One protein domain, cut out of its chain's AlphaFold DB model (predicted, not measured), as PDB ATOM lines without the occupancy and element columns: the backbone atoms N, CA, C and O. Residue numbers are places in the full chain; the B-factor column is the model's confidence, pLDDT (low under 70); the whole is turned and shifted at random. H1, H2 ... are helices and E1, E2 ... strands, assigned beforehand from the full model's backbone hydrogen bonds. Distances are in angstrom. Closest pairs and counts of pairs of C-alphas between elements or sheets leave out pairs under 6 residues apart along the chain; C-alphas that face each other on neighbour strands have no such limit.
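What this domain is: This is residues 186 to 274 of the 280 residues of an uncharacterized protein of viral metagenome (UniProt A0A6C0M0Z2). A small, strongly twisted sheet of three strands has two short helices, H1 and H2, over one face and no named helix over the other. H1 runs along edge strand E3, and two long loops join the strands. The printed part has 89 residues, with H1, H2, E1, E2 and E3 in that order along the chain; the sheet runs E1 E2 E3 and is mixed. The class is mixed, helices and strands, with under half of the residues in named elements. The whole is compact, with a radius of gyration of the C-alphas of 12.3 A and spans of 36 by 26 by 18 A.

How they stand to each other: H1, residues 188 to 197, is on the sheet of E1, residues 219 to 225, E2, residues 240 to 246, and E3, residues 262 to 269. Its height over the sheet is 8.1 A, and it lies over E3, along the strands at 16 degrees on the local plane. The closest C-alphas of H1 and E3 are those of Glu 191 and Val 269, 5.8 A apart. H2, residues 206 to 215, is on the same face and apart from H1; its closest C-alphas to E3 are those of Tyr 206 and Val 262, 5.4 A. In H1 every O i to N i+4 pair is within hydrogen-bond range, in H2 5 of 6. E1 and E2 are parallel, with N 221 and O 241 within hydrogen-bond range at 2.9 A. E2 and E3 form an antiparallel hairpin, with N 244 and O 265 at 2.9 A; E3 bends by 63 degrees at residue 265.

Where its parts are: H1 begins at C-alpha 188 (59.768, -9.644, 27.259) and measures 14.1 A, H2 14.4 A, E1 17.2 A and E2 19.2 A. E3, 18.7 A, ends at C-alpha 269 (52.636, -3.617, 29.638).

The domain as a whole: The C-alphas farthest apart, of Ser 189 and Met 253, are 37.3 A apart. The printed part has no cut. The links E1 to E2 and E2 to E3 are long. Residues 231 to 235 and 271 to 274 have pLDDT under 70.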
ATOM      1  N   LEU A 186      53.097  -9.059  23.798       83.75
ATOM      2  CA  LEU A 186      54.459  -8.545  23.601       83.75
ATOM      3  C   LEU A 186      55.505  -9.585  24.037       83.75
ATOM      4  O   LEU A 186      55.258 -10.402  24.928       83.75
ATOM      5  N   SER A 187      56.692  -9.540  23.435       85.50
ATOM      6  CA  SER A 187      57.872 -10.231  23.961       85.50
ATOM      7  C   SER A 187      58.451  -9.487  25.170       85.50
ATOM      8  O   SER A 187      58.270  -8.279  25.329       85.50
ATOM      9  N   LYS A 188      59.201 -10.200  26.018       84.44
ATOM     10  CA  LYS A 188      59.768  -9.644  27.259       84.44
ATOM     11  C   LYS A 188      60.743  -8.480  27.014       84.44
ATOM     12  O   LYS A 188      60.836  -7.580  27.840       84.44
ATOM     13  N   SER A 189      61.451  -8.471  25.883       85.12
ATOM     14  CA  SER A 189      62.313  -7.354  25.472       85.12
ATOM     15  C   SER A 189      61.511  -6.123  25.047       85.12
ATOM     16  O   SER A 189      61.879  -5.012  25.412       85.12
ATOM     17  N   GLU A 190      60.394  -6.302  24.338       87.25
ATOM     18  CA  GLU A 190      59.496  -5.197  23.968       87.25
ATOM     19  C   GLU A 190      58.825  -4.598  25.213       87.25
ATOM     20  O   GLU A 190      58.854  -3.384  25.390       87.25
ATOM     21  N   GLU A 191      58.310  -5.439  26.118       87.81
ATOM     22  CA  GLU A 191      57.757  -5.023  27.419       87.81
ATOM     23  C   GLU A 191      58.774  -4.176  28.209       87.81
ATOM     24  O   GLU A 191      58.471  -3.050  28.606       87.81
ATOM     25  N   ILE A 192      60.016  -4.657  28.361       87.31
ATOM     26  CA  ILE A 192      61.092  -3.931  29.058       87.31
ATOM     27  C   ILE A 192      61.447  -2.610  28.356       87.31
ATOM     28  O   ILE A 192      61.627  -1.595  29.035       87.31
ATOM     29  N   ASN A 193      61.533  -2.585  27.023       88.50
ATOM     30  CA  ASN A 193      61.846  -1.366  26.271       88.50
ATOM     31  C   ASN A 193      60.735  -0.306  26.409       88.50
ATOM     32  O   ASN A 193      61.046   0.880  26.544       88.50
ATOM     33  N   ILE A 194      59.461  -0.707  26.466       90.25
ATOM     34  CA  ILE A 194      58.330   0.211  26.693       90.25
ATOM     35  C   ILE A 194      58.315   0.707  28.145       90.25
ATOM     36  O   ILE A 194      58.217   1.911  28.364       90.25
ATOM     37  N   ILE A 195      58.500  -0.169  29.142       91.38
ATOM     38  CA  ILE A 195      58.598   0.236  30.561       91.38
ATOM     39  C   ILE A 195      59.714   1.271  30.750       91.38
ATOM     40  O   ILE A 195      59.497   2.321  31.354       91.38
ATOM     41  N   ASN A 196      60.900   1.013  30.188       89.25
ATOM     42  CA  ASN A 196      62.023   1.949  30.236       89.25
ATOM     43  C   ASN A 196      61.719   3.273  29.516       89.25
ATOM     44  O   ASN A 196      62.188   4.323  29.951       89.25
ATOM     45  N   SER A 197      60.897   3.238  28.465       91.75
ATOM     46  CA  SER A 197      60.491   4.411  27.681       91.75
ATOM     47  C   SER A 197      59.525   5.358  28.389       91.75
ATOM     48  O   SER A 197      59.378   6.480  27.907       91.75
ATOM     49  N   PHE A 198      58.906   4.926  29.494       94.88
ATOM     50  CA  PHE A 198      57.991   5.721  30.322       94.88
ATOM     51  C   PHE A 198      58.474   5.899  31.773       94.88
ATOM     52  O   PHE A 198      57.740   6.439  32.594       94.88
ATOM     53  N   ARG A 199      59.705   5.482  32.118       93.38
ATOM     54  CA  ARG A 199      60.297   5.625  33.473       93.38
ATOM     55  C   ARG A 199      60.174   7.030  34.064       93.38
ATOM     56  O   ARG A 199      60.052   7.188  35.272       93.38
ATOM     57  N   ASP A 200      60.168   8.041  33.209       94.25
ATOM     58  CA  ASP A 200      60.020   9.455  33.538       94.25
ATOM     59  C   ASP A 200      58.577   9.881  33.905       94.25
ATOM     60  O   ASP A 200      58.292  11.079  33.983       94.25
ATOM     61  N   ILE A 201      57.660   8.926  34.119       96.25
ATOM     62  CA  ILE A 201      56.383   9.144  34.819       96.25
ATOM     63  C   ILE A 201      56.419   8.679  36.285       96.25
ATOM     64  O   ILE A 201      55.515   9.023  37.048       96.25
ATOM     65  N   GLU A 202      57.435   7.917  36.707       96.19
ATOM     66  CA  GLU A 202      57.584   7.499  38.107       96.19
ATOM     67  C   GLU A 202      57.892   8.724  38.989       96.19
ATOM     68  O   GLU A 202      58.813   9.495  38.729       96.19
ATOM     69  N   GLY A 203      57.084   8.930  40.031       96.19
ATOM     70  CA  GLY A 203      57.111  10.113  40.893       96.19
ATOM     71  C   GLY A 203      56.187  11.261  40.464       96.19
ATOM     72  O   GLY A 203      55.996  12.182  41.257       96.19
ATOM     73  N   MET A 204      55.573  11.220  39.273       97.62
ATOM     74  CA  MET A 204      54.608  12.245  38.842       97.62
ATOM     75  C   MET A 204      53.205  12.020  39.426       97.62
ATOM     76  O   MET A 204      52.837  10.898  39.789       97.62
ATOM     77  N   LEU A 205      52.380  13.074  39.451       97.94
ATOM     78  CA  LEU A 205      50.942  12.941  39.692       97.94
ATOM     79  C   LEU A 205      50.288  12.110  38.577       97.94
ATOM     80  O   LEU A 205      50.620  12.238  37.397       97.94
ATOM     81  N   TYR A 206      49.321  11.273  38.942       97.00
ATOM     82  CA  TYR A 206      48.590  10.416  38.008       97.00
ATOM     83  C   TYR A 206      47.805  11.239  36.972       97.00
ATOM     84  O   TYR A 206      47.764  10.867  35.798       97.00
ATOM     85  N   SER A 207      47.267  12.396  37.380       96.62
ATOM     86  CA  SER A 207      46.628  13.388  36.501       96.62
ATOM     87  C   SER A 207      47.517  13.845  35.346       96.62
ATOM     88  O   SER A 207      47.007  14.121  34.263       96.62
ATOM     89  N   ASP A 208      48.831  13.888  35.569       97.56
ATOM     90  CA  ASP A 208      49.820  14.468  34.659       97.56
ATOM     91  C   ASP A 208      50.519  13.361  33.849       97.56
ATOM     92  O   ASP A 208      50.862  13.533  32.677       97.56
ATOM     93  N   ALA A 209      50.652  12.172  34.445       97.31
ATOM     94  CA  ALA A 209      51.139  10.967  33.784       97.31
ATOM     95  C   ALA A 209      50.171  10.456  32.697       97.31
ATOM     96  O   ALA A 209      50.619  10.038  31.628       97.31
ATOM     97  N   VAL A 210      48.851  10.526  32.924       96.69
ATOM     98  CA  VAL A 210      47.826  10.102  31.947       96.69
ATOM     99  C   VAL A 210      47.926  10.835  30.594       96.69
ATOM    100  O   VAL A 210      48.022  10.148  29.574       96.69
ATOM    101  N   PRO A 211      47.922  12.184  30.506       96.88
ATOM    102  CA  PRO A 211      48.055  12.883  29.229       96.88
ATOM    103  C   PRO A 211      49.437  12.689  28.591       96.88
ATOM    104  O   PRO A 211      49.520  12.664  27.363       96.88
ATOM    105  N   LYS A 212      50.499  12.492  29.389       96.00
ATOM    106  CA  LYS A 212      51.848  12.193  28.886       96.00
ATOM    107  C   LYS A 212      51.906  10.829  28.190       96.00
ATOM    108  O   LYS A 212      52.306  10.773  27.035       96.00
ATOM    109  N   ALA A 213      51.405   9.763  28.817       95.31
ATOM    110  CA  ALA A 213      51.297   8.448  28.173       95.31
ATOM    111  C   ALA A 213      50.381   8.484  26.932       95.31
ATOM    112  O   ALA A 213      50.708   7.914  25.891       95.31
ATOM    113  N   LYS A 214      49.263   9.223  27.014       95.38
ATOM    114  CA  LYS A 214      48.290   9.365  25.919       95.38
ATOM    115  C   LYS A 214      48.840  10.107  24.699       95.38
ATOM    116  O   LYS A 214      48.406   9.814  23.586       95.38
ATOM    117  N   LYS A 215      49.777  11.044  24.884       95.00
ATOM    118  CA  LYS A 215      50.487  11.728  23.788       95.00
ATOM    119  C   LYS A 215      51.207  10.725  22.881       95.00
ATOM    120  O   LYS A 215      51.139  10.858  21.663       95.00
ATOM    121  N   ASP A 216      51.807   9.708  23.488       91.94
ATOM    122  CA  ASP A 216      52.581   8.663  22.813       91.94
ATOM    123  C   ASP A 216      51.694   7.448  22.437       91.94
ATOM    124  O   ASP A 216      52.190   6.400  22.032       91.94
ATOM    125  N   GLY A 217      50.363   7.574  22.563       93.25
ATOM    126  CA  GLY A 217      49.365   6.567  22.176       93.25
ATOM    127  C   GLY A 217      48.966   5.561  23.265       93.25
ATOM    128  O   GLY A 217      48.031   4.787  23.053       93.25
ATOM    129  N   PHE A 218      49.614   5.581  24.432       94.50
ATOM    130  CA  PHE A 218      49.398   4.609  25.509       94.50
ATOM    131  C   PHE A 218      48.333   5.060  26.519       94.50
ATOM    132  O   PHE A 218      48.042   6.244  26.683       94.50
ATOM    133  N   SER A 219      47.758   4.105  27.252       93.94
ATOM    134  CA  SER A 219      46.903   4.379  28.414       93.94
ATOM    135  C   SER A 219      47.513   3.834  29.708       93.94
ATOM    136  O   SER A 219      48.248   2.848  29.686       93.94
ATOM    137  N   LEU A 220      47.223   4.478  30.843       93.19
ATOM    138  CA  LEU A 220      47.648   4.004  32.162       93.19
ATOM    139  C   LEU A 220      46.514   3.231  32.835       93.19
ATOM    140  O   LEU A 220      45.377   3.705  32.881       93.19
ATOM    141  N   ARG A 221      46.833   2.068  33.406       90.81
ATOM    142  CA  ARG A 221      45.913   1.270  34.219       90.81
ATOM    143  C   ARG A 221      46.462   1.112  35.631       90.81
ATOM    144  O   ARG A 221      47.511   0.511  35.841       90.81
ATOM    145  N   VAL A 222      45.722   1.615  36.616       91.38
ATOM    146  CA  VAL A 222      46.049   1.405  38.033       91.38
ATOM    147  C   VAL A 222      45.806  -0.060  38.399       91.38
ATOM    148  O   VAL A 222      44.662  -0.512  38.392       91.38
ATOM    149  N   LEU A 223      46.878  -0.778  38.737       88.06
ATOM    150  CA  LEU A 223      46.825  -2.153  39.245       88.06
ATOM    151  C   LEU A 223      46.856  -2.222  40.773       88.06
ATOM    152  O   LEU A 223      46.166  -3.049  41.360       88.06
ATOM    153  N   TYR A 224      47.641  -1.360  41.426       90.25
ATOM    154  CA  TYR A 224      47.816  -1.359  42.883       90.25
ATOM    155  C   TYR A 224      47.744   0.064  43.444       90.25
ATOM    156  O   TYR A 224      48.228   1.010  42.821       90.25
ATOM    157  N   ILE A 225      47.207   0.193  44.655       92.81
ATOM    158  CA  ILE A 225      47.030   1.445  45.396       92.81
ATOM    159  C   ILE A 225      47.575   1.219  46.806       92.81
ATOM    160  O   ILE A 225      47.140   0.301  47.495       92.81
ATOM    161  N   ASN A 226      48.555   2.013  47.245       89.69
ATOM    162  CA  ASN A 226      49.171   1.884  48.580       89.69
ATOM    163  C   ASN A 226      49.701   0.462  48.903       89.69
ATOM    164  O   ASN A 226      49.800   0.079  50.066       89.69
ATOM    165  N   ASN A 227      50.078  -0.297  47.865       84.00
ATOM    166  CA  ASN A 227      50.437  -1.728  47.856       84.00
ATOM    167  C   ASN A 227      49.283  -2.747  47.957       84.00
ATOM    168  O   ASN A 227      49.547  -3.930  47.762       84.00
ATOM    169  N   GLY A 228      48.031  -2.335  48.168       84.69
ATOM    170  CA  GLY A 228      46.874  -3.209  47.937       84.69
ATOM    171  C   GLY A 228      46.615  -3.384  46.437       84.69
ATOM    172  O   GLY A 228      46.790  -2.434  45.673       84.69
ATOM    173  N   ALA A 229      46.217  -4.580  45.998       81.31
ATOM    174  CA  ALA A 229      45.753  -4.792  44.626       81.31
ATOM    175  C   ALA A 229      44.382  -4.120  44.427       81.31
ATOM    176  O   ALA A 229      43.509  -4.222  45.286       81.31
ATOM    177  N   LYS A 230      44.193  -3.422  43.302       75.38
ATOM    178  CA  LYS A 230      42.910  -2.808  42.922       75.38
ATOM    179  C   LYS A 230      41.977  -3.835  42.278       75.38
ATOM    180  O   LYS A 230      40.777  -3.811  42.526       75.38
ATOM    181  N   VAL A 231      42.532  -4.696  41.422       63.72
ATOM    182  CA  VAL A 231      41.831  -5.784  40.725       63.72
ATOM    183  C   VAL A 231      42.837  -6.902  40.435       63.72
ATOM    184  O   VAL A 231      43.924  -6.613  39.939       63.72
ATOM    185  N   GLU A 232      42.477  -8.153  40.707       53.06
ATOM    186  CA  GLU A 232      43.269  -9.340  40.345       53.06
ATOM    187  C   GLU A 232      43.043  -9.738  38.870       53.06
ATOM    188  O   GLU A 232      41.967  -9.499  38.323       53.06
ATOM    189  N   GLY A 233      44.049 -10.349  38.231       54.66
ATOM    190  CA  GLY A 233      43.907 -11.189  37.030       54.66
ATOM    191  C   GLY A 233      43.203 -10.601  35.797       54.66
ATOM    192  O   GLY A 233      42.167 -11.116  35.374       54.66
ATOM    193  N   TYR A 234      43.768  -9.571  35.149       61.34
ATOM    194  CA  TYR A 234      43.254  -9.083  33.857       61.34
ATOM    195  C   TYR A 234      44.333  -8.727  32.834       61.34
ATOM    196  O   TYR A 234      45.022  -7.722  32.990       61.34
ATOM    197  N   VAL A 235      44.296  -9.425  31.697       64.75
ATOM    198  CA  VAL A 235      44.947  -9.040  30.432       64.75
ATOM    199  C   VAL A 235      44.427  -7.677  29.933       64.75
ATOM    200  O   VAL A 235      43.266  -7.312  30.176       64.75
ATOM    201  N   TYR A 236      45.270  -6.914  29.230       73.31
ATOM    202  CA  TYR A 236      44.903  -5.670  28.538       73.31
ATOM    203  C   TYR A 236      45.687  -5.458  27.234       73.31
ATOM    204  O   TYR A 236      46.615  -6.192  26.918       73.31
ATOM    205  N   ASP A 237      45.281  -4.458  26.448       82.81
ATOM    206  CA  ASP A 237      45.959  -4.083  25.204       82.81
ATOM    207  C   ASP A 237      47.457  -3.821  25.433       82.81
ATOM    208  O   ASP A 237      47.834  -3.176  26.412       82.81
ATOM    209  N   ALA A 238      48.302  -4.199  24.469       85.56
ATOM    210  CA  ALA A 238      49.730  -3.860  24.459       85.56
ATOM    211  C   ALA A 238      50.006  -2.337  24.479       85.56
ATOM    212  O   ALA A 238      51.097  -1.909  24.836       85.56
ATOM    213  N   ALA A 239      49.001  -1.514  24.156       89.88
ATOM    214  CA  ALA A 239      49.001  -0.058  24.310       89.88
ATOM    215  C   ALA A 239      48.600   0.422  25.731       89.88
ATOM    216  O   ALA A 239      48.180   1.564  25.912       89.88
ATOM    217  N   THR A 240      48.643  -0.445  26.749       90.94
ATOM    218  CA  THR A 240      48.245  -0.124  28.132       90.94
ATOM    219  C   THR A 240      49.323  -0.541  29.131       90.94
ATOM    220  O   THR A 240      49.781  -1.683  29.126       90.94
ATOM    221  N   ILE A 241      49.707   0.401  29.993       91.94
ATOM    222  CA  ILE A 241      50.801   0.296  30.965       91.94
ATOM    223  C   ILE A 241      50.209   0.084  32.363       91.94
ATOM    224  O   ILE A 241      49.373   0.879  32.806       91.94
ATOM    225  N   GLY A 242      50.648  -0.955  33.072       91.69
ATOM    226  CA  GLY A 242      50.261  -1.191  34.460       91.69
ATOM    227  C   GLY A 242      51.070  -0.335  35.424       91.69
ATOM    228  O   GLY A 242      52.303  -0.369  35.420       91.69
ATOM    229  N   VAL A 243      50.386   0.416  36.289       93.12
ATOM    230  CA  VAL A 243      51.022   1.278  37.295       93.12
ATOM    231  C   VAL A 243      50.539   0.980  38.714       93.12
ATOM    232  O   VAL A 243      49.364   0.691  38.961       93.12
ATOM    233  N   ARG A 244      51.458   1.099  39.674       93.75
ATOM    234  CA  ARG A 244      51.162   1.207  41.106       93.75
ATOM    235  C   ARG A 244      51.141   2.680  41.493       93.75
ATOM    236  O   ARG A 244      52.101   3.397  41.218       93.75
ATOM    237  N   ILE A 245      50.088   3.111  42.182       96.12
ATOM    238  CA  ILE A 245      49.971   4.470  42.719       96.12
ATOM    239  C   ILE A 245      50.077   4.491  44.249       96.12
ATOM    240  O   ILE A 245      49.776   3.511  44.940       96.12
ATOM    241  N   LYS A 246      50.503   5.636  44.781       97.00
ATOM    242  CA  LYS A 246      50.344   6.023  46.184       97.00
ATOM    243  C   LYS A 246      49.289   7.117  46.238       97.00
ATOM    244  O   LYS A 246      49.462   8.157  45.614       97.00
ATOM    245  N   ASP A 247      48.213   6.863  46.965       96.88
ATOM    246  CA  ASP A 247      47.050   7.741  47.031       96.88
ATOM    247  C   ASP A 247      46.349   7.543  48.379       96.88
ATOM    248  O   ASP A 247      45.695   6.526  48.608       96.88
ATOM    249  N   LYS A 248      46.544   8.481  49.309       94.38
ATOM    250  CA  LYS A 248      45.958   8.400  50.659       94.38
ATOM    251  C   LYS A 248      44.456   8.664  50.663       94.38
ATOM    252  O   LYS A 248      43.770   8.184  51.559       94.38
ATOM    253  N   ASP A 249      43.991   9.406  49.665       94.88
ATOM    254  CA  ASP A 249      42.644   9.957  49.576       94.88
ATOM    255  C   ASP A 249      41.807   9.174  48.541       94.88
ATOM    256  O   ASP A 249      40.779   9.656  48.071       94.88
ATOM    257  N   TYR A 250      42.266   7.967  48.173       93.19
ATOM    258  CA  TYR A 250      41.640   7.103  47.175       93.19
ATOM    259  C   TYR A 250      40.222   6.699  47.590       93.19
ATOM    260  O   TYR A 250      40.031   5.959  48.564       93.19
ATOM    261  N   ASP A 251      39.234   7.114  46.802       87.62
ATOM    262  CA  ASP A 251      37.859   6.689  47.001       87.62
ATOM    263  C   ASP A 251      37.591   5.343  46.314       87.62
ATOM    264  O   ASP A 251      37.591   5.197  45.092       87.62
ATOM    265  N   TRP A 252      37.312   4.335  47.134       84.88
ATOM    266  CA  TRP A 252      36.945   2.995  46.696       84.88
ATOM    267  C   TRP A 252      35.506   2.908  46.162       84.88
ATOM    268  O   TRP A 252      35.214   1.966  45.424       84.88
ATOM    269  N   MET A 253      34.634   3.883  46.456       83.88
ATOM    270  CA  MET A 253      33.249   3.922  45.962       83.88
ATOM    271  C   MET A 253      33.172   4.359  44.493       83.88
ATOM    272  O   MET A 253      32.558   3.666  43.685       83.88
ATOM    273  N   THR A 254      33.818   5.469  44.120       85.31
ATOM    274  CA  THR A 254      33.997   5.872  42.707       85.31
ATOM    275  C   THR A 254      35.053   5.033  41.990       85.31
ATOM    276  O   THR A 254      34.976   4.836  40.779       85.31
ATOM    277  N   SER A 255      36.030   4.502  42.733       86.06
ATOM    278  CA  SER A 255      37.217   3.833  42.196       86.06
ATOM    279  C   SER A 255      38.086   4.718  41.287       86.06
ATOM    280  O   SER A 255      38.825   4.209  40.433       86.06
ATOM    281  N   GLU A 256      38.063   6.035  41.496       88.50
ATOM    282  CA  GLU A 256      38.907   7.007  40.796       88.50
ATOM    283  C   GLU A 256      40.125   7.410  41.656       88.50
ATOM    284  O   GLU A 256      39.985   7.608  42.863       88.50
ATOM    285  N   PRO A 257      41.342   7.520  41.080       93.44
ATOM    286  CA  PRO A 257      42.489   8.101  41.778       93.44
ATOM    287  C   PRO A 257      42.244   9.566  42.148       93.44
ATOM    288  O   PRO A 257      41.751  10.337  41.322       93.44
ATOM    289  N   SER A 258      42.634   9.966  43.357       95.56
ATOM    290  CA  SER A 258      42.508  11.352  43.806       95.56
ATOM    291  C   SER A 258      43.438  12.297  43.020       95.56
ATOM    292  O   SER A 258      44.436  11.855  42.440       95.56
ATOM    293  N   PRO A 259      43.202  13.625  43.053       94.88
ATOM    294  CA  PRO A 259      44.131  14.608  42.486       94.88
ATOM    295  C   PRO A 259      45.544  14.570  43.096       94.88
ATOM    296  O   PRO A 259      46.479  15.084  42.491       94.88
ATOM    297  N   ASN A 260      45.706  13.959  44.277       95.94
ATOM    298  CA  ASN A 260      46.983  13.803  44.977       95.94
ATOM    299  C   ASN A 260      47.676  12.458  44.670       95.94
ATOM    300  O   ASN A 260      48.748  12.185  45.217       95.94
ATOM    301  N   ALA A 261      47.073  11.594  43.847       97.50
ATOM    302  CA  ALA A 261      47.618  10.285  43.514       97.50
ATOM    303  C   ALA A 261      48.949  10.406  42.758       97.50
ATOM    304  O   ALA A 261      49.012  11.015  41.693       97.50
ATOM    305  N   VAL A 262      50.005   9.768  43.264       97.88
ATOM    306  CA  VAL A 262      51.341   9.743  42.644       97.88
ATOM    307  C   VAL A 262      51.606   8.373  42.030       97.88
ATOM    308  O   VAL A 262      51.436   7.351  42.703       97.88
ATOM    309  N   VAL A 263      52.079   8.327  40.781       97.38
ATOM    310  CA  VAL A 263      52.604   7.096  40.171       97.38
ATOM    311  C   VAL A 263      53.885   6.712  40.900       97.38
ATOM    312  O   VAL A 263      54.876   7.433  40.866       97.38
ATOM    313  N   TYR A 264      53.869   5.579  41.595       94.19
ATOM    314  CA  TYR A 264      54.999   5.121  42.399       94.19
ATOM    315  C   TYR A 264      55.916   4.158  41.640       94.19
ATOM    316  O   TYR A 264      57.116   4.152  41.893       94.19
ATOM    317  N   GLN A 265      55.354   3.338  40.749       94.12
ATOM    318  CA  GLN A 265      56.096   2.316  40.014       94.12
ATOM    319  C   GLN A 265      55.337   1.893  38.748       94.12
ATOM    320  O   GLN A 265      54.121   1.688  38.802       94.12
ATOM    321  N   ILE A 266      56.060   1.688  37.646       92.62
ATOM    322  CA  ILE A 266      55.584   0.947  36.467       92.62
ATOM    323  C   ILE A 266      55.832  -0.549  36.686       92.62
ATOM    324  O   ILE A 266      56.895  -0.950  37.166       92.62
ATOM    325  N   LEU A 267      54.839  -1.374  36.357       89.62
ATOM    326  CA  LEU A 267      54.845  -2.812  36.630       89.62
ATOM    327  C   LEU A 267      55.039  -3.634  35.354       89.62
ATOM    328  O   LEU A 267      55.952  -4.452  35.288       89.62
ATOM    329  N   ASP A 268      54.185  -3.410  34.357       88.31
ATOM    330  CA  ASP A 268      54.098  -4.222  33.143       88.31
ATOM    331  C   ASP A 268      53.484  -3.438  31.966       88.31
ATOM    332  O   ASP A 268      53.078  -2.276  32.096       88.31
ATOM    333  N   VAL A 269      53.385  -4.097  30.809       87.81
ATOM    334  CA  VAL A 269      52.636  -3.617  29.638       87.81
ATOM    335  C   VAL A 269      51.845  -4.786  29.047       87.81
ATOM    336  O   VAL A 269      52.403  -5.851  28.788       87.81
ATOM    337  N   GLY A 270      50.541  -4.604  28.827       80.62
ATOM    338  CA  GLY A 270      49.647  -5.649  28.301       80.62
ATOM    339  C   GLY A 270      49.024  -6.615  29.329       80.62
ATOM    340  O   GLY A 270      48.215  -7.461  28.947       80.62
ATOM    341  N   GLY A 271      49.321  -6.504  30.629       69.31
ATOM    342  CA  GLY A 271      48.545  -7.201  31.667       69.31
ATOM    343  C   GLY A 271      48.777  -8.705  31.735       69.31
ATOM    344  O   GLY A 271      47.852  -9.456  32.047       69.31
ATOM    345  N   ILE A 272      49.971  -9.174  31.364       61.44
ATOM    346  CA  ILE A 272      50.261 -10.610  31.321       61.44
ATOM    347  C   ILE A 272      50.700 -11.082  32.705       61.44
ATOM    348  O   ILE A 272      51.851 -10.894  33.115       61.44
ATOM    349  N   ASP A 273      49.715 -11.684  33.369       51.91
ATOM    350  CA  ASP A 273      49.679 -12.145  34.755       51.91
ATOM    351  C   ASP A 273      50.960 -12.851  35.221       51.91
ATOM    352  O   ASP A 273      51.516 -13.696  34.510       51.91
ATOM    353  N   GLU A 274      51.421 -12.515  36.426       47.62
ATOM    354  CA  GLU A 274      52.719 -12.969  36.928       47.62
ATOM    355  C   GLU A 274      52.732 -14.463  37.261       47.62
ATOM    356  O   GLU A 274      53.751 -15.120  37.045       47.62
TER     357      GLU A 274